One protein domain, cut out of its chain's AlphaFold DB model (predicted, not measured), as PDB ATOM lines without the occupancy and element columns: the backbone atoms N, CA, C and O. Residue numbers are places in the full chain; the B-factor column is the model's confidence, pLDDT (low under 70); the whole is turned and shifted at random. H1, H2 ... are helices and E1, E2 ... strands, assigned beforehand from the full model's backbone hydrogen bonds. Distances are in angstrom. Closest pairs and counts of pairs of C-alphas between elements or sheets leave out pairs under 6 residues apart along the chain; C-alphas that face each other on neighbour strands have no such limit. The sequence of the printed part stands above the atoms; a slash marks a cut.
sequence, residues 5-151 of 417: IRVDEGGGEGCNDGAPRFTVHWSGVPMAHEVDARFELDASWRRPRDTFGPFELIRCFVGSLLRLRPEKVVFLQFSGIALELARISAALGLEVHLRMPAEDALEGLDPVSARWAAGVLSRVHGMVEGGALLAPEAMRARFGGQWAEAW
ATOM      1  N   ILE A   5      -5.075  28.450 -15.676       52.03
ATOM      2  CA  ILE A   5      -4.269  27.748 -14.665       52.03
ATOM      3  C   ILE A   5      -3.071  27.138 -15.374       52.03
ATOM      4  O   ILE A   5      -3.254  26.263 -16.219       52.03
ATOM      5  N   ARG A   6      -1.862  27.562 -15.003       52.97
ATOM      6  CA  ARG A   6      -0.638  26.838 -15.359       52.97
ATOM      7  C   ARG A   6      -0.247  25.936 -14.214       52.97
ATOM      8  O   ARG A   6      -0.093  26.435 -13.104       52.97
ATOM      9  N   VAL A   7      -0.096  24.652 -14.504       54.03
ATOM     10  CA  VAL A   7       0.483  23.677 -13.584       54.03
ATOM     11  C   VAL A   7       1.951  23.502 -13.953       54.03
ATOM     12  O   VAL A   7       2.256  23.000 -15.039       54.03
ATOM     13  N   ASP A   8       2.837  23.945 -13.065       52.88
ATOM     14  CA  ASP A   8       4.250  23.564 -13.083       52.88
ATOM     15  C   ASP A   8       4.465  22.389 -12.119       52.88
ATOM     16  O   ASP A   8       3.790  22.323 -11.092       52.88
ATOM     17  N   GLU A   9       5.379  21.486 -12.474       52.22
ATOM     18  CA  GLU A   9       5.910  20.395 -11.649       52.22
ATOM     19  C   GLU A   9       7.360  20.760 -11.297       52.22
ATOM     20  O   GLU A   9       8.322  20.318 -11.916       52.22
ATOM     21  N   GLY A  10       7.541  21.688 -10.358       40.00
ATOM     22  CA  GLY A  10       8.825  22.364 -10.170       40.00
ATOM     23  C   GLY A  10      10.016  21.417  -9.956       40.00
ATOM     24  O   GLY A  10      10.010  20.594  -9.044       40.00
ATOM     25  N   GLY A  11      11.059  21.631 -10.762       36.34
ATOM     26  CA  GLY A  11      12.413  21.084 -10.654       36.34
ATOM     27  C   GLY A  11      13.418  22.062 -11.275       36.34
ATOM     28  O   GLY A  11      14.150  21.707 -12.189       36.34
ATOM     29  N   GLY A  12      13.379  23.333 -10.863       32.09
ATOM     30  CA  GLY A  12      14.294  24.366 -11.355       32.09
ATOM     31  C   GLY A  12      15.677  24.274 -10.706       32.09
ATOM     32  O   GLY A  12      15.784  24.037  -9.500       32.09
ATOM     33  N   GLU A  13      16.723  24.491 -11.509       34.12
ATOM     34  CA  GLU A  13      18.119  24.630 -11.079       34.12
ATOM     35  C   GLU A  13      18.219  25.594  -9.883       34.12
ATOM     36  O   GLU A  13      17.973  26.792 -10.009       34.12
ATOM     37  N   GLY A  14      18.536  25.059  -8.700       38.81
ATOM     38  CA  GLY A  14      18.692  25.849  -7.473       38.81
ATOM     39  C   GLY A  14      18.066  25.262  -6.206       38.81
ATOM     40  O   GLY A  14      18.295  25.811  -5.133       38.81
ATOM     41  N   CYS A  15      17.320  24.154  -6.283       34.62
ATOM     42  CA  CYS A  15      16.821  23.452  -5.094       34.62
ATOM     43  C   CYS A  15      17.313  21.999  -5.061       34.62
ATOM     44  O   CYS A  15      17.054  21.229  -5.982       34.62
ATOM     45  N   ASN A  16      18.047  21.647  -4.005       33.69
ATOM     46  CA  ASN A  16      18.823  20.409  -3.848       33.69
ATOM     47  C   ASN A  16      17.988  19.146  -3.538       33.69
ATOM     48  O   ASN A  16      18.553  18.117  -3.176       33.69
ATOM     49  N   ASP A  17      16.663  19.206  -3.645       38.06
ATOM     50  CA  ASP A  17      15.761  18.260  -2.980       38.06
ATOM     51  C   ASP A  17      15.050  17.287  -3.944       38.06
ATOM     52  O   ASP A  17      14.512  16.274  -3.512       38.06
ATOM     53  N   GLY A  18      15.018  17.571  -5.255       35.88
ATOM     54  CA  GLY A  18      14.527  16.641  -6.289       35.88
ATOM     55  C   GLY A  18      13.020  16.306  -6.316       35.88
ATOM     56  O   GLY A  18      12.610  15.538  -7.186       35.88
ATOM     57  N   ALA A  19      12.191  16.860  -5.423       35.19
ATOM     58  CA  ALA A  19      10.749  16.585  -5.366       35.19
ATOM     59  C   ALA A  19       9.917  17.480  -6.320       35.19
ATOM     60  O   ALA A  19      10.148  18.694  -6.352       35.19
ATOM     61  N   PRO A  20       8.928  16.928  -7.058       38.47
ATOM     62  CA  PRO A  20       8.059  17.698  -7.958       38.47
ATOM     63  C   PRO A  20       7.131  18.639  -7.172       38.47
ATOM     64  O   PRO A  20       6.550  18.250  -6.161       38.47
ATOM     65  N   ARG A  21       6.982  19.895  -7.612       46.91
ATOM     66  CA  ARG A  21       6.142  20.916  -6.942       46.91
ATOM     67  C   ARG A  21       4.897  21.221  -7.746       46.91
ATOM     68  O   ARG A  21       5.062  21.534  -8.904       46.91
ATOM     69  N   PHE A  22       3.708  21.249  -7.146       47.28
ATOM     70  CA  PHE A  22       2.482  21.666  -7.831       47.28
ATOM     71  C   PHE A  22       2.224  23.164  -7.618       47.28
ATOM     72  O   PHE A  22       1.804  23.562  -6.533       47.28
ATOM     73  N   THR A  23       2.454  24.001  -8.631       50.00
ATOM     74  CA  THR A  23       2.138  25.441  -8.550       50.00
ATOM     75  C   THR A  23       1.061  25.796  -9.566       50.00
ATOM     76  O   THR A  23       1.229  25.547 -10.756       50.00
ATOM     77  N   VAL A  24      -0.050  26.370  -9.090       48.91
ATOM     78  CA  VAL A  24      -1.146  26.893  -9.922       48.91
ATOM     79  C   VAL A  24      -0.926  28.390 -10.113       48.91
ATOM     80  O   VAL A  24      -1.224  29.179  -9.216       48.91
ATOM     81  N   HIS A  25      -0.433  28.800 -11.280       50.00
ATOM     82  CA  HIS A  25      -0.368  30.223 -11.627       50.00
ATOM     83  C   HIS A  25      -1.676  30.673 -12.269       50.00
ATOM     84  O   HIS A  25      -2.160  30.008 -13.184       50.00
ATOM     85  N   TRP A  26      -2.215  31.811 -11.819       40.41
ATOM     86  CA  TRP A  26      -3.435  32.405 -12.363       40.41
ATOM     87  C   TRP A  26      -3.191  33.811 -12.913       40.41
ATOM     88  O   TRP A  26      -2.676  34.685 -12.215       40.41
ATOM     89  N   SER A  27      -3.592  34.050 -14.160       40.50
ATOM     90  CA  SER A  27      -3.580  35.377 -14.782       40.50
ATOM     91  C   SER A  27      -4.970  36.019 -14.674       40.50
ATOM     92  O   SER A  27      -5.905  35.543 -15.316       40.50
ATOM     93  N   GLY A  28      -5.133  37.093 -13.887       39.41
ATOM     94  CA  GLY A  28      -6.419  37.816 -13.848       39.41
ATOM     95  C   GLY A  28      -6.712  38.756 -12.669       39.41
ATOM     96  O   GLY A  28      -7.645  39.549 -12.775       39.41
ATOM     97  N   VAL A  29      -5.947  38.729 -11.570       36.72
ATOM     98  CA  VAL A  29      -6.038  39.709 -10.459       36.72
ATOM     99  C   VAL A  29      -4.627  40.021  -9.952       36.72
ATOM    100  O   VAL A  29      -3.821  39.099  -9.809       36.72
ATOM    101  N   PRO A  30      -4.303  41.291  -9.646       36.16
ATOM    102  CA  PRO A  30      -3.092  41.625  -8.914       36.16
ATOM    103  C   PRO A  30      -3.267  41.210  -7.447       36.16
ATOM    104  O   PRO A  30      -3.774  41.988  -6.649       36.16
ATOM    105  N   MET A  31      -2.938  39.953  -7.139       37.31
ATOM    106  CA  MET A  31      -2.510  39.383  -5.846       37.31
ATOM    107  C   MET A  31      -2.680  37.864  -5.947       37.31
ATOM    108  O   MET A  31      -3.790  37.351  -6.081       37.31
ATOM    109  N   ALA A  32      -1.555  37.152  -5.939       40.62
ATOM    110  CA  ALA A  32      -1.491  35.705  -6.024       40.62
ATOM    111  C   ALA A  32      -2.197  35.068  -4.818       40.62
ATOM    112  O   ALA A  32      -1.683  35.082  -3.703       40.62
ATOM    113  N   HIS A  33      -3.361  34.459  -5.038       41.75
ATOM    114  CA  HIS A  33      -3.772  33.334  -4.207       41.75
ATOM    115  C   HIS A  33      -2.990  32.116  -4.694       41.75
ATOM    116  O   HIS A  33      -3.504  31.283  -5.434       41.75
ATOM    117  N   GLU A  34      -1.710  32.074  -4.338       46.12
ATOM    118  CA  GLU A  34      -0.874  30.897  -4.521       46.12
ATOM    119  C   GLU A  34      -1.479  29.806  -3.630       46.12
ATOM    120  O   GLU A  34      -1.445  29.883  -2.400       46.12
ATOM    121  N   VAL A  35      -2.164  28.833  -4.234       44.59
ATOM    122  CA  VAL A  35      -2.543  27.620  -3.507       44.59
ATOM    123  C   VAL A  35      -1.265  26.805  -3.397       44.59
ATOM    124  O   VAL A  35      -0.982  25.955  -4.234       44.59
ATOM    125  N   ASP A  36      -0.472  27.150  -2.389       45.75
ATOM    126  CA  ASP A  36       0.824  26.556  -2.094       45.75
ATOM    127  C   ASP A  36       0.593  25.180  -1.449       45.75
ATOM    128  O   ASP A  36       0.602  25.004  -0.230       45.75
ATOM    129  N   ALA A  37       0.268  24.190  -2.279       49.12
ATOM    130  CA  ALA A  37       0.101  22.811  -1.852       49.12
ATOM    131  C   ALA A  37       1.266  21.988  -2.405       49.12
ATOM    132  O   ALA A  37       1.337  21.690  -3.595       49.12
ATOM    133  N   ARG A  38       2.210  21.642  -1.525       53.94
ATOM    134  CA  ARG A  38       3.361  20.804  -1.873       53.94
ATOM    135  C   ARG A  38       2.984  19.340  -1.708       53.94
ATOM    136  O   ARG A  38       2.586  18.929  -0.621       53.94
ATOM    137  N   PHE A  39       3.137  18.570  -2.778       62.41
ATOM    138  CA  PHE A  39       2.927  17.128  -2.780       62.41
ATOM    139  C   PHE A  39       4.211  16.456  -3.239       62.41
ATOM    140  O   PHE A  39       4.643  16.668  -4.366       62.41
ATOM    141  N   GLU A  40       4.816  15.646  -2.377       61.44
ATOM    142  CA  GLU A  40       5.906  14.771  -2.795       61.44
ATOM    143  C   GLU A  40       5.307  13.611  -3.590       61.44
ATOM    144  O   GLU A  40       4.552  12.796  -3.056       61.44
ATOM    145  N   LEU A  41       5.598  13.571  -4.890       66.69
ATOM    146  CA  LEU A  41       5.195  12.471  -5.757       66.69
ATOM    147  C   LEU A  41       6.377  11.539  -5.981       66.69
ATOM    148  O   LEU A  41       7.505  11.979  -6.207       66.69
ATOM    149  N   ASP A  42       6.092  10.242  -5.960       74.69
ATOM    150  CA  ASP A  42       7.058   9.220  -6.340       74.69
ATOM    151  C   ASP A  42       7.547   9.428  -7.787       74.69
ATOM    152  O   ASP A  42       6.775   9.826  -8.665       74.69
ATOM    153  N   ALA A  43       8.818   9.119  -8.055       76.38
ATOM    154  CA  ALA A  43       9.441   9.318  -9.365       76.38
ATOM    155  C   ALA A  43       8.722   8.575 -10.509       76.38
ATOM    156  O   ALA A  43       8.819   8.996 -11.664       76.38
ATOM    157  N   SER A  44       7.966   7.515 -10.209       78.12
ATOM    158  CA  SER A  44       7.123   6.812 -11.186       78.12
ATOM    159  C   SER A  44       6.030   7.687 -11.807       78.12
ATOM    160  O   SER A  44       5.589   7.390 -12.913       78.12
ATOM    161  N   TRP A  45       5.620   8.789 -11.166       82.00
ATOM    162  CA  TRP A  45       4.638   9.727 -11.722       82.00
ATOM    163  C   TRP A  45       5.169  10.565 -12.889       82.00
ATOM    164  O   TRP A  45       4.381  11.236 -13.548       82.00
ATOM    165  N   ARG A  46       6.469  10.486 -13.211       79.69
ATOM    166  CA  ARG A  46       7.049  11.116 -14.413       79.69
ATOM    167  C   ARG A  46       6.505  10.538 -15.719       79.69
ATOM    168  O   ARG A  46       6.591  11.190 -16.752       79.69
ATOM    169  N   ARG A  47       5.959   9.320 -15.690       85.81
ATOM    170  CA  ARG A  47       5.375   8.644 -16.857       85.81
ATOM    171  C   ARG A  47       3.908   8.303 -16.583       85.81
ATOM    172  O   ARG A  47       3.514   8.268 -15.415       85.81
ATOM    173  N   PRO A  48       3.092   8.070 -17.624       89.75
ATOM    174  CA  PRO A  48       1.734   7.558 -17.452       89.75
ATOM    175  C   PRO A  48       1.715   6.296 -16.587       89.75
ATOM    176  O   PRO A  48       2.628   5.474 -16.675       89.75
ATOM    177  N   ARG A  49       0.680   6.161 -15.752       87.62
ATOM    178  CA  ARG A  49       0.541   5.052 -14.806       87.62
ATOM    179  C   ARG A  49      -0.819   4.381 -14.911       87.62
ATOM    180  O   ARG A  49      -1.824   5.023 -15.210       87.62
ATOM    181  N   ASP A  50      -0.835   3.114 -14.535       88.06
ATOM    182  CA  ASP A  50      -1.997   2.254 -14.378       88.06
ATOM    183  C   ASP A  50      -2.634   2.435 -12.990       88.06
ATOM    184  O   ASP A  50      -3.020   1.473 -12.326       88.06
ATOM    185  N   THR A  51      -2.734   3.663 -12.489       89.38
ATOM    186  CA  THR A  51      -3.335   3.917 -11.176       89.38
ATOM    187  C   THR A  51      -3.917   5.315 -11.081       89.38
ATOM    188  O   THR A  51      -3.452   6.237 -11.751       89.38
ATOM    189  N   PHE A  52      -4.921   5.467 -10.218       91.06
ATOM    190  CA  PHE A  52      -5.516   6.760  -9.897       91.06
ATOM    191  C   PHE A  52      -4.508   7.669  -9.188       91.06
ATOM    192  O   PHE A  52      -3.648   7.212  -8.428       91.06
ATOM    193  N   GLY A  53      -4.630   8.976  -9.427       86.75
ATOM    194  CA  GLY A  53      -3.789   9.978  -8.775       86.75
ATOM    195  C   GLY A  53      -3.944  10.010  -7.254       86.75
ATOM    196  O   GLY A  53      -4.970   9.582  -6.720       86.75
ATOM    197  N   PRO A  54      -2.960  10.572  -6.527       85.50
ATOM    198  CA  PRO A  54      -3.062  10.742  -5.085       85.50
ATOM    199  C   PRO A  54      -4.287  11.582  -4.718       85.50
ATOM    200  O   PRO A  54      -4.427  12.728  -5.158       85.50
ATOM    201  N   PHE A  55      -5.159  11.025  -3.875       86.62
ATOM    202  CA  PHE A  55      -6.445  11.640  -3.544       86.62
ATOM    203  C   PHE A  55      -6.304  13.057  -2.974       86.62
ATOM    204  O   PHE A  55      -7.053  13.954  -3.353       86.62
ATOM    205  N   GLU A  56      -5.315  13.298  -2.113       83.19
ATOM    206  CA  GLU A  56      -5.091  14.619  -1.513       83.19
ATOM    207  C   GLU A  56      -4.729  15.697  -2.545       83.19
ATOM    208  O   GLU A  56      -5.214  16.830  -2.457       83.19
ATOM    209  N   LEU A  57      -3.952  15.336  -3.571       84.06
ATOM    210  CA  LEU A  57      -3.629  16.235  -4.676       84.06
ATOM    211  C   LEU A  57      -4.865  16.511  -5.534       84.06
ATOM    212  O   LEU A  57      -5.193  17.674  -5.774       84.06
ATOM    213  N   ILE A  58      -5.595  15.462  -5.927       89.38
ATOM    214  CA  ILE A  58      -6.850  15.584  -6.686       89.38
ATOM    215  C   ILE A  58      -7.841  16.489  -5.942       89.38
ATOM    216  O   ILE A  58      -8.402  17.425  -6.518       89.38
ATOM    217  N   ARG A  59      -8.005  16.269  -4.636       87.19
ATOM    218  CA  ARG A  59      -8.898  17.035  -3.765       87.19
ATOM    219  C   ARG A  59      -8.540  18.517  -3.726       87.19
ATOM    220  O   ARG A  59      -9.430  19.370  -3.801       87.19
ATOM    221  N   CYS A  60      -7.253  18.836  -3.616       83.19
ATOM    222  CA  CYS A  60      -6.771  20.212  -3.651       83.19
ATOM    223  C   CYS A  60      -6.944  20.849  -5.035       83.19
ATOM    224  O   CYS A  60      -7.421  21.984  -5.123       83.19
ATOM    225  N   PHE A  61      -6.629  20.118  -6.105       86.19
ATOM    226  CA  PHE A  61      -6.758  20.591  -7.479       86.19
ATOM    227  C   PHE A  61      -8.212  20.898  -7.852       86.19
ATOM    228  O   PHE A  61      -8.517  22.026  -8.239       86.19
ATOM    229  N   VAL A  62      -9.135  19.951  -7.645       88.94
ATOM    230  CA  VAL A  62     -10.572  20.163  -7.892       88.94
ATOM    231  C   VAL A  62     -11.111  21.295  -7.017       88.94
ATOM    232  O   VAL A  62     -11.883  22.131  -7.486       88.94
ATOM    233  N   GLY A  63     -10.646  21.403  -5.767       85.12
ATOM    234  CA  GLY A  63     -10.954  22.543  -4.902       85.12
ATOM    235  C   GLY A  63     -10.538  23.890  -5.508       85.12
ATOM    236  O   GLY A  63     -11.279  24.868  -5.397       85.12
ATOM    237  N   SER A  64      -9.389  23.953  -6.181       82.88
ATOM    238  CA  SER A  64      -8.949  25.145  -6.913       82.88
ATOM    239  C   SER A  64      -9.782  25.403  -8.167       82.88
ATOM    240  O   SER A  64     -10.172  26.548  -8.380       82.88
ATOM    241  N   LEU A  65     -10.142  24.371  -8.942       85.12
ATOM    242  CA  LEU A  65     -11.043  24.517 -10.094       85.12
ATOM    243  C   LEU A  65     -12.404  25.094  -9.682       85.12
ATOM    244  O   LEU A  65     -12.926  25.983 -10.350       85.12
ATOM    245  N   LEU A  66     -12.947  24.645  -8.547       83.81
ATOM    246  CA  LEU A  66     -14.218  25.128  -8.006       83.81
ATOM    247  C   LEU A  66     -14.164  26.588  -7.544       83.81
ATOM    248  O   LEU A  66     -15.124  27.332  -7.754       83.81
ATOM    249  N   ARG A  67     -13.053  26.998  -6.917       80.88
ATOM    250  CA  ARG A  67     -12.846  28.375  -6.440       80.88
ATOM    251  C   ARG A  67     -12.568  29.351  -7.579       80.88
ATOM    252  O   ARG A  67     -13.140  30.433  -7.599       80.88
ATOM    253  N   LEU A  68     -11.671  28.978  -8.489       78.69
ATOM    254  CA  LEU A  68     -11.158  29.861  -9.539       78.69
ATOM    255  C   LEU A  68     -12.021  29.834 -10.804       78.69
ATOM    256  O   LEU A  68     -11.995  30.789 -11.574       78.69
ATOM    257  N   ARG A  69     -12.775  28.748 -11.020       80.88
ATOM    258  CA  ARG A  69     -13.648  28.520 -12.181       80.88
ATOM    259  C   ARG A  69     -12.987  28.874 -13.522       80.88
ATOM    260  O   ARG A  69     -13.617  29.564 -14.328       80.88
ATOM    261  N   PRO A  70     -11.760  28.389 -13.795       81.44
ATOM    262  CA  PRO A  70     -11.072  28.702 -15.044       81.44
ATOM    263  C   PRO A  70     -11.896  28.228 -16.245       81.44
ATOM    264  O   PRO A  70     -12.724  27.325 -16.111       81.44
ATOM    265  N   GLU A  71     -11.666  28.835 -17.403       78.88
ATOM    266  CA  GLU A  71     -12.178  28.330 -18.688       78.88
ATOM    267  C   GLU A  71     -11.217  27.289 -19.277       78.88
ATOM    268  O   GLU A  71     -11.636  26.357 -19.958       78.88
ATOM    269  N   LYS A  72      -9.926  27.416 -18.942       83.94
ATOM    270  CA  LYS A  72      -8.835  26.635 -19.511       83.94
ATOM    271  C   LYS A  72      -7.794  26.242 -18.466       83.94
ATOM    272  O   LYS A  72      -7.459  27.029 -17.577       83.94
ATOM    273  N   VAL A  73      -7.230  25.048 -18.625       86.00
ATOM    274  CA  VAL A  73      -6.105  24.531 -17.839       86.00
ATOM    275  C   VAL A  73      -4.964  24.149 -18.777       86.00
ATOM    276  O   VAL A  73      -5.166  23.445 -19.765       86.00
ATOM    277  N   VAL A  74      -3.758  24.615 -18.455       85.31
ATOM    278  CA  VAL A  74      -2.533  24.349 -19.207       85.31
ATOM    279  C   VAL A  74      -1.536  23.635 -18.305       85.31
ATOM    280  O   VAL A  74      -1.085  24.174 -17.294       85.31
ATOM    281  N   PHE A  75      -1.156  22.423 -18.680       86.44
ATOM    282  CA  PHE A  75      -0.108  21.669 -18.006       86.44
ATOM    283  C   PHE A  75       1.213  21.928 -18.724       86.44
ATOM    284  O   PHE A  75       1.354  21.610 -19.904       86.44
ATOM    285  N   LEU A  76       2.177  22.541 -18.033       81.38
ATOM    286  CA  LEU A  76       3.471  22.914 -18.623       81.38
ATOM    287  C   LEU A  76       4.466  21.754 -18.671       81.38
ATOM    288  O   LEU A  76       5.497  21.860 -19.337       81.38
ATOM    289  N   GLN A  77       4.135  20.646 -18.013       80.38
ATOM    290  CA  GLN A  77       4.906  19.414 -18.015       80.38
ATOM    291  C   GLN A  77       4.026  18.235 -18.428       80.38
ATOM    292  O   GLN A  77       2.809  18.253 -18.236       80.38
ATOM    293  N   PHE A  78       4.655  17.231 -19.037       84.75
ATOM    294  CA  PHE A  78       4.008  15.972 -19.377       84.75
ATOM    295  C   PHE A  78       4.444  14.914 -18.370       84.75
ATOM    296  O   PHE A  78       5.629  14.604 -18.268       84.75
ATOM    297  N   SER A  79       3.486  14.370 -17.633       86.38
ATOM    298  CA  SER A  79       3.710  13.385 -16.580       86.38
ATOM    299  C   SER A  79       2.443  12.545 -16.393       86.38
ATOM    300  O   SER A  79       1.366  12.892 -16.890       86.38
ATOM    301  N   GLY A  80       2.537  11.446 -15.645       87.94
ATOM    302  CA  GLY A  80       1.359  10.669 -15.267       87.94
ATOM    303  C   GLY A  80       0.369  11.476 -14.429       87.94
ATOM    304  O   GLY A  80      -0.840  11.317 -14.594       87.94
ATOM    305  N   ILE A  81       0.857  12.386 -13.580       86.44
ATOM    306  CA  ILE A  81      -0.029  13.206 -12.756       86.44
ATOM    307  C   ILE A  81      -0.684  14.324 -13.573       86.44
ATOM    308  O   ILE A  81      -1.871  14.589 -13.396       86.44
ATOM    309  N   ALA A  82       0.028  14.914 -14.536       88.69
ATOM    310  CA  ALA A  82      -0.550  15.864 -15.478       88.69
ATOM    311  C   ALA A  82      -1.684  15.217 -16.285       88.69
ATOM    312  O   ALA A  82      -2.731  15.834 -16.456       88.69
ATOM    313  N   LEU A  83      -1.525  13.958 -16.713       91.25
ATOM    314  CA  LEU A  83      -2.587  13.215 -17.398       91.25
ATOM    315  C   LEU A  83      -3.806  12.953 -16.507       91.25
ATOM    316  O   LEU A  83      -4.934  13.090 -16.975       91.25
ATOM    317  N   GLU A  84      -3.610  12.614 -15.232       91.44
ATOM    318  CA  GLU A  84      -4.716  12.435 -14.283       91.44
ATOM    319  C   GLU A  84      -5.509  13.733 -14.084       91.44
ATOM    320  O   GLU A  84      -6.737  13.769 -14.147       91.44
ATOM    321  N   LEU A  85      -4.807  14.842 -13.872       91.75
ATOM    322  CA  LEU A  85      -5.447  16.133 -13.643       91.75
ATOM    323  C   LEU A  85      -6.067  16.690 -14.932       91.75
ATOM    324  O   LEU A  85      -7.124  17.327 -14.886       91.75
ATOM    325  N   ALA A  86      -5.464  16.404 -16.087       91.88
ATOM    326  CA  ALA A  86      -6.040  16.660 -17.400       91.88
ATOM    327  C   ALA A  86      -7.315  15.846 -17.624       91.88
ATOM    328  O   ALA A  86      -8.295  16.406 -18.107       91.88
ATOM    329  N   ARG A  87      -7.348  14.572 -17.206       92.06
ATOM    330  CA  ARG A  87      -8.551  13.726 -17.245       92.06
ATOM    331  C   ARG A  87      -9.708  14.371 -16.499       92.06
ATOM    332  O   ARG A  87     -10.795  14.509 -17.057       92.06
ATOM    333  N   ILE A  88      -9.461  14.775 -15.255       92.69
ATOM    334  CA  ILE A  88     -10.458  15.429 -14.402       92.69
ATOM    335  C   ILE A  88     -10.916  16.747 -15.034       92.69
ATOM    336  O   ILE A  88     -12.109  17.029 -15.092       92.69
ATOM    337  N   SER A  89      -9.973  17.543 -15.542       91.25
ATOM    338  CA  SER A  89     -10.273  18.832 -16.173       91.25
ATOM    339  C   SER A  89     -11.135  18.665 -17.428       91.25
ATOM    340  O   SER A  89     -12.121  19.380 -17.587       91.25
ATOM    341  N   ALA A  90     -10.807  17.692 -18.281       89.00
ATOM    342  CA  ALA A  90     -11.557  17.389 -19.494       89.00
ATOM    343  C   ALA A  90     -12.957  16.845 -19.172       89.00
ATOM    344  O   ALA A  90     -13.931  17.266 -19.788       89.00
ATOM    345  N   ALA A  91     -13.079  15.970 -18.167       89.56
ATOM    346  CA  ALA A  91     -14.373  15.470 -17.705       89.56
ATOM    347  C   ALA A  91     -15.285  16.605 -17.209       89.56
ATOM    348  O   ALA A  91     -16.472  16.617 -17.514       89.56
ATOM    349  N   LEU A  92     -14.719  17.600 -16.516       87.94
ATOM    350  CA  LEU A  92     -15.424  18.806 -16.064       87.94
ATOM    351  C   LEU A  92     -15.716  19.822 -17.190       87.94
ATOM    352  O   LEU A  92     -16.200  20.920 -16.904       87.94
ATOM    353  N   GLY A  93     -15.408  19.495 -18.449       84.12
ATOM    354  CA  GLY A  93     -15.662  20.354 -19.608       84.12
ATOM    355  C   GLY A  93     -14.729  21.564 -19.714       84.12
ATOM    356  O   GLY A  93     -15.107  22.577 -20.293       84.12
ATOM    357  N   LEU A  94     -13.533  21.508 -19.116       85.44
ATOM    358  CA  LEU A  94     -12.535  22.571 -19.255       85.44
ATOM    359  C   LEU A  94     -11.740  22.408 -20.553       85.44
ATOM    360  O   LEU A  94     -11.454  21.291 -20.988       85.44
ATOM    361  N   GLU A  95     -11.294  23.526 -21.126       86.38
ATOM    362  CA  GLU A  95     -10.319  23.493 -22.213       86.38
ATOM    363  C   GLU A  95      -8.970  23.017 -21.648       86.38
ATOM    364  O   GLU A  95      -8.360  23.691 -20.815       86.38
ATOM    365  N   VAL A  96      -8.499  21.839 -22.063       88.06
ATOM    366  CA  VAL A  96      -7.278  21.217 -21.516       88.06
ATOM    367  C   VAL A  96      -6.149  21.228 -22.527       88.06
ATOM    368  O   VAL A  96      -6.301  20.722 -23.636       88.06
ATOM    369  N   HIS A  97      -5.014  21.798 -22.132       87.12
ATOM    370  CA  HIS A  97      -3.805  21.886 -22.943       87.12
ATOM    371  C   HIS A  97      -2.663  21.193 -22.212       87.12
ATOM    372  O   HIS A  97      -2.422  21.479 -21.040       87.12
ATOM    373  N   LEU A  98      -1.962  20.292 -22.889       86.69
ATOM    374  CA  LEU A  98      -0.853  19.530 -22.311       86.69
ATOM    375  C   LEU A  98       0.472  19.931 -22.952       86.69
ATOM    376  O   LEU A  98       0.530  20.238 -24.138       86.69
ATOM    377  N   ARG A  99       1.567  19.895 -22.198       86.50
ATOM    378  CA  ARG A  99       2.909  19.957 -22.780       86.50
ATOM    379  C   ARG A  99       3.109  18.764 -23.711       86.50
ATOM    380  O   ARG A  99       2.755  17.643 -23.354       86.50
ATOM    381  N   MET A 100       3.714  19.001 -24.872       81.69
ATOM    382  CA  MET A 100       4.102  17.931 -25.789       81.69
ATOM    383  C   MET A 100       5.027  16.924 -25.068       81.69
ATOM    384  O   MET A 100       6.049  17.357 -24.519       81.69
ATOM    385  N   PRO A 101       4.694  15.615 -25.036       83.06
ATOM    386  CA  PRO A 101       5.573  14.598 -24.471       83.06
ATOM    387  C   PRO A 101       6.903  14.490 -25.227       83.06
ATOM    388  O   PRO A 101       6.984  14.742 -26.431       83.06
ATOM    389  N   ALA A 102       7.944  14.059 -24.515       80.75
ATOM    390  CA  ALA A 102       9.161  13.552 -25.140       80.75
ATOM    391  C   ALA A 102       8.880  12.215 -25.857       80.75
ATOM    392  O   ALA A 102       7.912  11.530 -25.527       80.75
ATOM    393  N   GLU A 103       9.715  11.851 -26.835       71.50
ATOM    394  CA  GLU A 103       9.519  10.644 -27.664       71.50
ATOM    395  C   GLU A 103       9.455   9.369 -26.815       71.50
ATOM    396  O   GLU A 103       8.562   8.544 -26.985       71.50
ATOM    397  N   ASP A 104      10.308   9.279 -25.802       80.12
ATOM    398  CA  ASP A 104      10.379   8.158 -24.879       80.12
ATOM    399  C   ASP A 104       9.249   8.143 -23.839       80.12
ATOM    400  O   ASP A 104       9.067   7.137 -23.164       80.12
ATOM    401  N   ALA A 105       8.447   9.201 -23.671       82.12
ATOM    402  CA  ALA A 105       7.484   9.287 -22.566       82.12
ATOM    403  C   ALA A 105       6.350   8.247 -22.658       82.12
ATOM    404  O   ALA A 105       5.833   7.816 -21.624       82.12
ATOM    405  N   LEU A 106       5.995   7.826 -23.876       85.25
ATOM    406  CA  LEU A 106       4.907   6.879 -24.166       85.25
ATOM    407  C   LEU A 106       5.390   5.485 -24.593       85.25
ATOM    408  O   LEU A 106       4.585   4.563 -24.736       85.25
ATOM    409  N   GLU A 107       6.693   5.307 -24.803       84.44
ATOM    410  CA  GLU A 107       7.264   4.045 -25.273       84.44
ATOM    411  C   GLU A 107       7.290   2.969 -24.179       84.44
ATOM    412  O   GLU A 107       7.686   3.212 -23.041       84.44
ATOM    413  N   GLY A 108       6.903   1.735 -24.508       86.31
ATOM    414  CA  GLY A 108       6.993   0.616 -23.562       86.31
ATOM    415  C   GLY A 108       6.072   0.728 -22.340       86.31
ATOM    416  O   GLY A 108       6.350   0.099 -21.320       86.31
ATOM    417  N   LEU A 109       5.000   1.523 -22.422       89.12
ATOM    418  CA  LEU A 109       3.927   1.502 -21.427       89.12
ATOM    419  C   LEU A 109       3.236   0.137 -21.425       89.12
ATOM    420  O   LEU A 109       3.026  -0.469 -22.480       89.12
ATOM    421  N   ASP A 110       2.846  -0.331 -20.241       92.12
ATOM    422  CA  ASP A 110       1.969  -1.489 -20.137       92.12
ATOM    423  C   ASP A 110       0.596  -1.187 -20.783       92.12
ATOM    424  O   ASP A 110       0.217  -0.017 -20.938       92.12
ATOM    425  N   PRO A 111      -0.184  -2.218 -21.159       91.12
ATOM    426  CA  PRO A 111      -1.450  -2.020 -21.863       91.12
ATOM    427  C   PRO A 111      -2.471  -1.140 -21.125       91.12
ATOM    428  O   PRO A 111      -3.273  -0.467 -21.775       91.12
ATOM    429  N   VAL A 112      -2.462  -1.128 -19.786       91.94
ATOM    430  CA  VAL A 112      -3.402  -0.335 -18.981       91.94
ATOM    431  C   VAL A 112      -2.982   1.131 -18.986       91.94
ATOM    432  O   VAL A 112      -3.786   1.984 -19.370       91.94
ATOM    433  N   SER A 113      -1.719   1.420 -18.661       91.94
ATOM    434  CA  SER A 113      -1.166   2.781 -18.733       91.94
ATOM    435  C   SER A 113      -1.314   3.376 -20.135       91.94
ATOM    436  O   SER A 113      -1.661   4.549 -20.283       91.94
ATOM    437  N   ALA A 114      -1.103   2.562 -21.176       91.00
ATOM    438  CA  ALA A 114      -1.243   3.001 -22.558       91.00
ATOM    439  C   ALA A 114      -2.693   3.368 -22.911       91.00
ATOM    440  O   ALA A 114      -2.937   4.433 -23.482       91.00
ATOM    441  N   ARG A 115      -3.665   2.532 -22.517       92.12
ATOM    442  CA  ARG A 115      -5.101   2.806 -22.700       92.12
ATOM    443  C   ARG A 115      -5.514   4.098 -21.997       92.12
ATOM    444  O   ARG A 115      -6.195   4.928 -22.594       92.12
ATOM    445  N   TRP A 116      -5.094   4.273 -20.749       92.00
ATOM    446  CA  TRP A 116      -5.415   5.458 -19.954       92.00
ATOM    447  C   TRP A 116      -4.827   6.734 -20.558       92.00
ATOM    448  O   TRP A 116      -5.513   7.754 -20.622       92.00
ATOM    449  N   ALA A 117      -3.578   6.681 -21.031       90.25
ATOM    450  CA  ALA A 117      -2.958   7.799 -21.732       90.25
ATOM    451  C   ALA A 117      -3.729   8.134 -23.018       90.25
ATOM    452  O   ALA A 117      -4.106   9.286 -23.219       90.25
ATOM    453  N   ALA A 118      -4.040   7.134 -23.847       87.50
ATOM    454  CA  ALA A 118      -4.786   7.323 -25.092       87.50
ATOM    455  C   ALA A 118      -6.188   7.910 -24.844       87.50
ATOM    456  O   ALA A 118      -6.621   8.828 -25.543       87.50
ATOM    457  N   GLY A 119      -6.877   7.438 -23.801       87.56
ATOM    458  CA  GLY A 119      -8.202   7.920 -23.419       87.56
ATOM    459  C   GLY A 119      -8.228   9.407 -23.050       87.56
ATOM    460  O   GLY A 119      -9.181  10.098 -23.412       87.56
ATOM    461  N   VAL A 120      -7.182   9.924 -22.396       87.12
ATOM    462  CA  VAL A 120      -7.061  11.357 -22.064       87.12
ATOM    463  C   VAL A 120      -6.593  12.163 -23.270       87.12
ATOM    464  O   VAL A 120      -7.175  13.202 -23.571       87.12
ATOM    465  N   LEU A 121      -5.577  11.678 -23.992       85.44
ATOM    466  CA  LEU A 121      -5.027  12.349 -25.174       85.44
ATOM    467  C   LEU A 121      -6.085  12.561 -26.265       85.44
ATOM    468  O   LEU A 121      -6.047  13.578 -26.951       85.44
ATOM    469  N   SER A 122      -7.071  11.668 -26.373       80.88
ATOM    470  CA  SER A 122      -8.197  11.817 -27.306       80.88
ATOM    471  C   SER A 122      -9.128  12.996 -27.015       80.88
ATOM    472  O   SER A 122      -9.933  13.359 -27.874       80.88
ATOM    473  N   ARG A 123      -9.021  13.601 -25.824       80.50
ATOM    474  CA  ARG A 123      -9.944  14.623 -25.303       80.50
ATOM    475  C   ARG A 123      -9.290  15.948 -24.931       80.50
ATOM    476  O   ARG A 123      -9.983  16.868 -24.497       80.50
ATOM    477  N   VAL A 124      -7.973  16.077 -25.078       82.19
ATOM    478  CA  VAL A 124      -7.297  17.364 -24.865       82.19
ATOM    479  C   VAL A 124      -7.417  18.253 -26.100       82.19
ATOM    480  O   VAL A 124      -7.420  17.779 -27.231       82.19
ATOM    481  N   HIS A 125      -7.515  19.562 -25.876       81.62
ATOM    482  CA  HIS A 125      -7.810  20.556 -26.910       81.62
ATOM    483  C   HIS A 125      -6.562  21.026 -27.664       81.62
ATOM    484  O   HIS A 125      -6.669  21.577 -28.756       81.62
ATOM    485  N   GLY A 126      -5.373  20.833 -27.092       78.75
ATOM    486  CA  GLY A 126      -4.131  21.219 -27.746       78.75
ATOM    487  C   GLY A 126      -2.885  20.779 -26.994       78.75
ATOM    488  O   GLY A 126      -2.925  20.492 -25.795       78.75
ATOM    489  N   MET A 127      -1.769  20.751 -27.722       83.50
ATOM    490  CA  MET A 127      -0.438  20.538 -27.161       83.50
ATOM    491  C   MET A 127       0.371  21.831 -27.186       83.50
ATOM    492  O   MET A 127       0.290  22.610 -28.137       83.50
ATOM    493  N   VAL A 128       1.179  22.037 -26.152       82.56
ATOM    494  CA  VAL A 128       2.049  23.203 -25.993       82.56
ATOM    495  C   VAL A 128       3.506  22.783 -26.154       82.56
ATOM    496  O   VAL A 128       3.966  21.842 -25.509       82.56
ATOM    497  N   GLU A 129       4.263  23.529 -26.954       82.25
ATOM    498  CA  GLU A 129       5.716  23.401 -27.081       82.25
ATOM    499  C   GLU A 129       6.355  24.793 -27.128       82.25
ATOM    500  O   GLU A 129       5.850  25.706 -27.771       82.25
ATOM    501  N   GLY A 130       7.432  25.005 -26.365       74.81
ATOM    502  CA  GLY A 130       8.085  26.321 -26.271       74.81
ATOM    503  C   GLY A 130       7.180  27.481 -25.811       74.81
ATOM    504  O   GLY A 130       7.539  28.635 -26.005       74.81
ATOM    505  N   GLY A 131       6.009  27.195 -25.222       69.75
ATOM    506  CA  GLY A 131       5.003  28.200 -24.851       69.75
ATOM    507  C   GLY A 131       4.010  28.557 -25.965       69.75
ATOM    508  O   GLY A 131       3.115  29.365 -25.731       69.75
ATOM    509  N   ALA A 132       4.130  27.946 -27.145       76.00
ATOM    510  CA  ALA A 132       3.198  28.091 -28.256       76.00
ATOM    511  C   ALA A 132       2.320  26.842 -28.412       76.00
ATOM    512  O   ALA A 132       2.731  25.725 -28.098       76.00
ATOM    513  N   LEU A 133       1.101  27.047 -28.914       76.50
ATOM    514  CA  LEU A 133       0.209  25.962 -29.308       76.50
ATOM    515  C   LEU A 133       0.676  25.341 -30.619       76.50
ATOM    516  O   LEU A 133       0.921  26.056 -31.591       76.50
ATOM    517  N   LEU A 134       0.775  24.018 -30.642       73.88
ATOM    518  CA  LEU A 134       1.115  23.277 -31.847       73.88
ATOM    519  C   LEU A 134      -0.102  23.117 -32.756       73.88
ATOM    520  O   LEU A 134      -1.235  22.992 -32.293       73.88
ATOM    521  N   ALA A 135       0.146  23.095 -34.064       67.50
ATOM    522  CA  ALA A 135      -0.880  22.761 -35.039       67.50
ATOM    523  C   ALA A 135      -1.207  21.249 -34.984       67.50
ATOM    524  O   ALA A 135      -0.292  20.446 -34.754       67.50
ATOM    525  N   PRO A 136      -2.472  20.850 -35.224       66.94
ATOM    526  CA  PRO A 136      -2.905  19.454 -35.360       66.94
ATOM    527  C   PRO A 136      -1.950  18.553 -36.150       66.94
ATOM    528  O   PRO A 136      -1.613  17.445 -35.735       66.94
ATOM    529  N   GLU A 137      -1.456  19.048 -37.282       69.56
ATOM    530  CA  GLU A 137      -0.613  18.299 -38.210       69.56
ATOM    531  C   GLU A 137       0.771  18.019 -37.617       69.56
ATOM    532  O   GLU A 137       1.299  16.915 -37.761       69.56
ATOM    533  N   ALA A 138       1.340  18.996 -36.904       67.94
ATOM    534  CA  ALA A 138       2.622  18.853 -36.218       67.94
ATOM    535  C   ALA A 138       2.526  17.855 -35.052       67.94
ATOM    536  O   ALA A 138       3.464  17.096 -34.811       67.94
ATOM    537  N   MET A 139       1.376  17.807 -34.369       67.94
ATOM    538  CA  MET A 139       1.111  16.799 -33.340       67.94
ATOM    539  C   MET A 139       1.011  15.400 -33.950       67.94
ATOM    540  O   MET A 139       1.723  14.497 -33.518       67.94
ATOM    541  N   ARG A 140       0.188  15.212 -34.990       69.31
ATOM    542  CA  ARG A 140       0.006  13.910 -35.659       69.31
ATOM    543  C   ARG A 140       1.298  13.341 -36.225       69.31
ATOM    544  O   ARG A 140       1.540  12.144 -36.101       69.31
ATOM    545  N   ALA A 141       2.135  14.196 -36.809       70.00
ATOM    546  CA  ALA A 141       3.443  13.795 -37.315       70.00
ATOM    547  C   ALA A 141       4.360  13.252 -36.205       70.00
ATOM    548  O   ALA A 141       5.179  12.374 -36.466       70.00
ATOM    549  N   ARG A 142       4.212  13.750 -34.969       67.81
ATOM    550  CA  ARG A 142       5.032  13.363 -33.814       67.81
ATOM    551  C   ARG A 142       4.457  12.171 -33.042       67.81
ATOM    552  O   ARG A 142       5.213  11.330 -32.577       67.81
ATOM    553  N   PHE A 143       3.132  12.052 -32.970       67.88
ATOM    554  CA  PHE A 143       2.404  10.951 -32.323       67.88
ATOM    555  C   PHE A 143       2.211   9.710 -33.222       67.88
ATOM    556  O   PHE A 143       1.308   8.921 -32.972       67.88
ATOM    557  N   GLY A 144       3.005   9.527 -34.282       58.81
ATOM    558  CA  GLY A 144       2.772   8.525 -35.334       58.81
ATOM    559  C   GLY A 144       2.284   7.135 -34.871       58.81
ATOM    560  O   GLY A 144       2.636   6.631 -33.805       58.81
ATOM    561  N   GLY A 145       1.466   6.485 -35.706       66.12
ATOM    562  CA  GLY A 145       0.872   5.177 -35.406       66.12
ATOM    563  C   GLY A 145      -0.373   5.278 -34.517       66.12
ATOM    564  O   GLY A 145      -1.191   6.180 -34.691       66.12
ATOM    565  N   GLN A 146      -0.521   4.356 -33.561       61.22
ATOM    566  CA  GLN A 146      -1.727   4.217 -32.723       61.22
ATOM    567  C   GLN A 146      -2.069   5.461 -31.876       61.22
ATOM    568  O   GLN A 146      -3.218   5.642 -31.480       61.22
ATOM    569  N   TRP A 147      -1.095   6.333 -31.589       72.00
ATOM    570  CA  TRP A 147      -1.322   7.531 -30.773       72.00
ATOM    571  C   TRP A 147      -1.871   8.714 -31.579       72.00
ATOM    572  O   TRP A 147      -2.589   9.547 -31.029       72.00
ATOM    573  N   ALA A 148      -1.596   8.760 -32.884       59.81
ATOM    574  CA  ALA A 148      -2.189   9.732 -33.796       59.81
ATOM    575  C   ALA A 148      -3.679   9.438 -34.037       59.81
ATOM    576  O   ALA A 148      -4.451  10.375 -34.204       59.81
ATOM    577  N   GLU A 149      -4.076   8.160 -34.016       57.97
ATOM    578  CA  GLU A 149      -5.484   7.730 -34.062       57.97
ATOM    579  C   GLU A 149      -6.215   7.980 -32.738       57.97
ATOM    580  O   GLU A 149      -7.407   8.283 -32.738       57.97
ATOM    581  N   ALA A 150      -5.501   7.891 -31.609       56.34
ATOM    582  CA  ALA A 150      -6.049   8.273 -30.314       56.34
ATOM    583  C   ALA A 150      -6.377   9.772 -30.269       56.34
ATOM    584  O   ALA A 150      -7.358  10.150 -29.648       56.34
ATOM    585  N   TRP A 151      -5.607  10.636 -30.932       57.94
ATOM    586  CA  TRP A 151      -5.871  12.074 -30.953       57.94
ATOM    587  C   TRP A 151      -6.917  12.457 -32.018       57.94
ATOM    588  O   TRP A 151      -6.713  12.265 -33.218       57.94
TER     589      TRP A 151
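Overview. This is residues 5 to 151 of the 417 residues of an uncharacterized protein of Azoarcus communis SWub3 = DSM 12120 (UniProt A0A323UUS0). A strongly twisted sheet of five strands is covered on one face by H2 and H3, while H4 packs on H3 and, with the short helices H5 and H6, makes a group beyond the E5 edge. H1 is a short turn by the beginning of H3. The printed part has 147 residues, with six named helices and five named strands in the order E1 E2 H1 H2 E3 H3 E4 H4 E5 H5 H6. The sheet is mixed, in the order E2 E1 E3 E4 E5, and the class is mixed, helices and strands. The whole is compact, with a radius of gyration of the C-alphas of 15.0 A and spans of 45 by 31 by 29 A.

Along the chain. E1, residues 5 to 9, begins at C-alpha 5 (-4.269, 27.748, -14.665), and E2 is residues 22 to 26. H1 is residues 43 to 46. H2, residues 55 to 68, is 19.8 A long and begins at C-alpha 55 (-6.445, 11.640, -3.544). E3 is residues 72 to 75, H3 residues 80 to 91, 16.6 A long, and E4 residues 95 to 99, 13.7 A long. H4, residues 111 to 121, is 15.2 A long. E5 is residues 126 to 129, H5 residues 136 to 142, and H6 residues 146 to 150, ending at C-alpha 150 (-6.049, 8.273, -30.314).

Arrangement. E1 and E2 form an antiparallel hairpin, with N 25 and O 6 3.0 A apart. E1 and E3 are parallel, with N 74 and O 5 at 2.8 A. E3 and E4 are parallel, with N 73 and O 95 at 2.8 A. E4 and E5 are parallel, with N 128 and O 98 at 2.8 A. E3, H3, E4 and E4, H4, E5 are strand-helix-strand units, parallel neighbours with a helix between, each with a right-handed crossover. H2 and H3 are on the same face, giving two layers, helices over a sheet. H3 runs along the strands over E3 and E4 at a height over the sheet of 9.0 A. H2 is at a height of 10.5 A, over E1 and only just over E2, with 3 C-alphas. H3 and H4 touch at a steep tilt of 50 degrees, the C-alphas of Arg 87 and Val 120 being closest at 5.6 A. H4 only grazes the sheet with residues 120 to 121, and H5 with residues 136 to 139. H4 and H6 touch, closest at the C-alphas of Ala 118 and Ala 150, 5.5 A. H5 and H6 only just touch, only at the corner, with 3 pairs of C-alphas within 8 A. H1 touches H3 at its residues 80 to 81 alone, closest at the C-alphas of Trp 45 and Gly 80, 4.9 A. Every O i to N i+4 pair is within hydrogen-bond range in H2, H3, H4, H5 and H6; H1 is too short for one.

Size, cuts and confidence. The C-alphas of Pro 30 and Pro 111, the two farthest apart, are 45.6 A apart. The printed part has no cut. The links E1 to E2, E2 to H1 and E4 to H4 are long. The mean pLDDT of the printed part is 72.5, and 53 residues are under 70, among them residues 5 to 41.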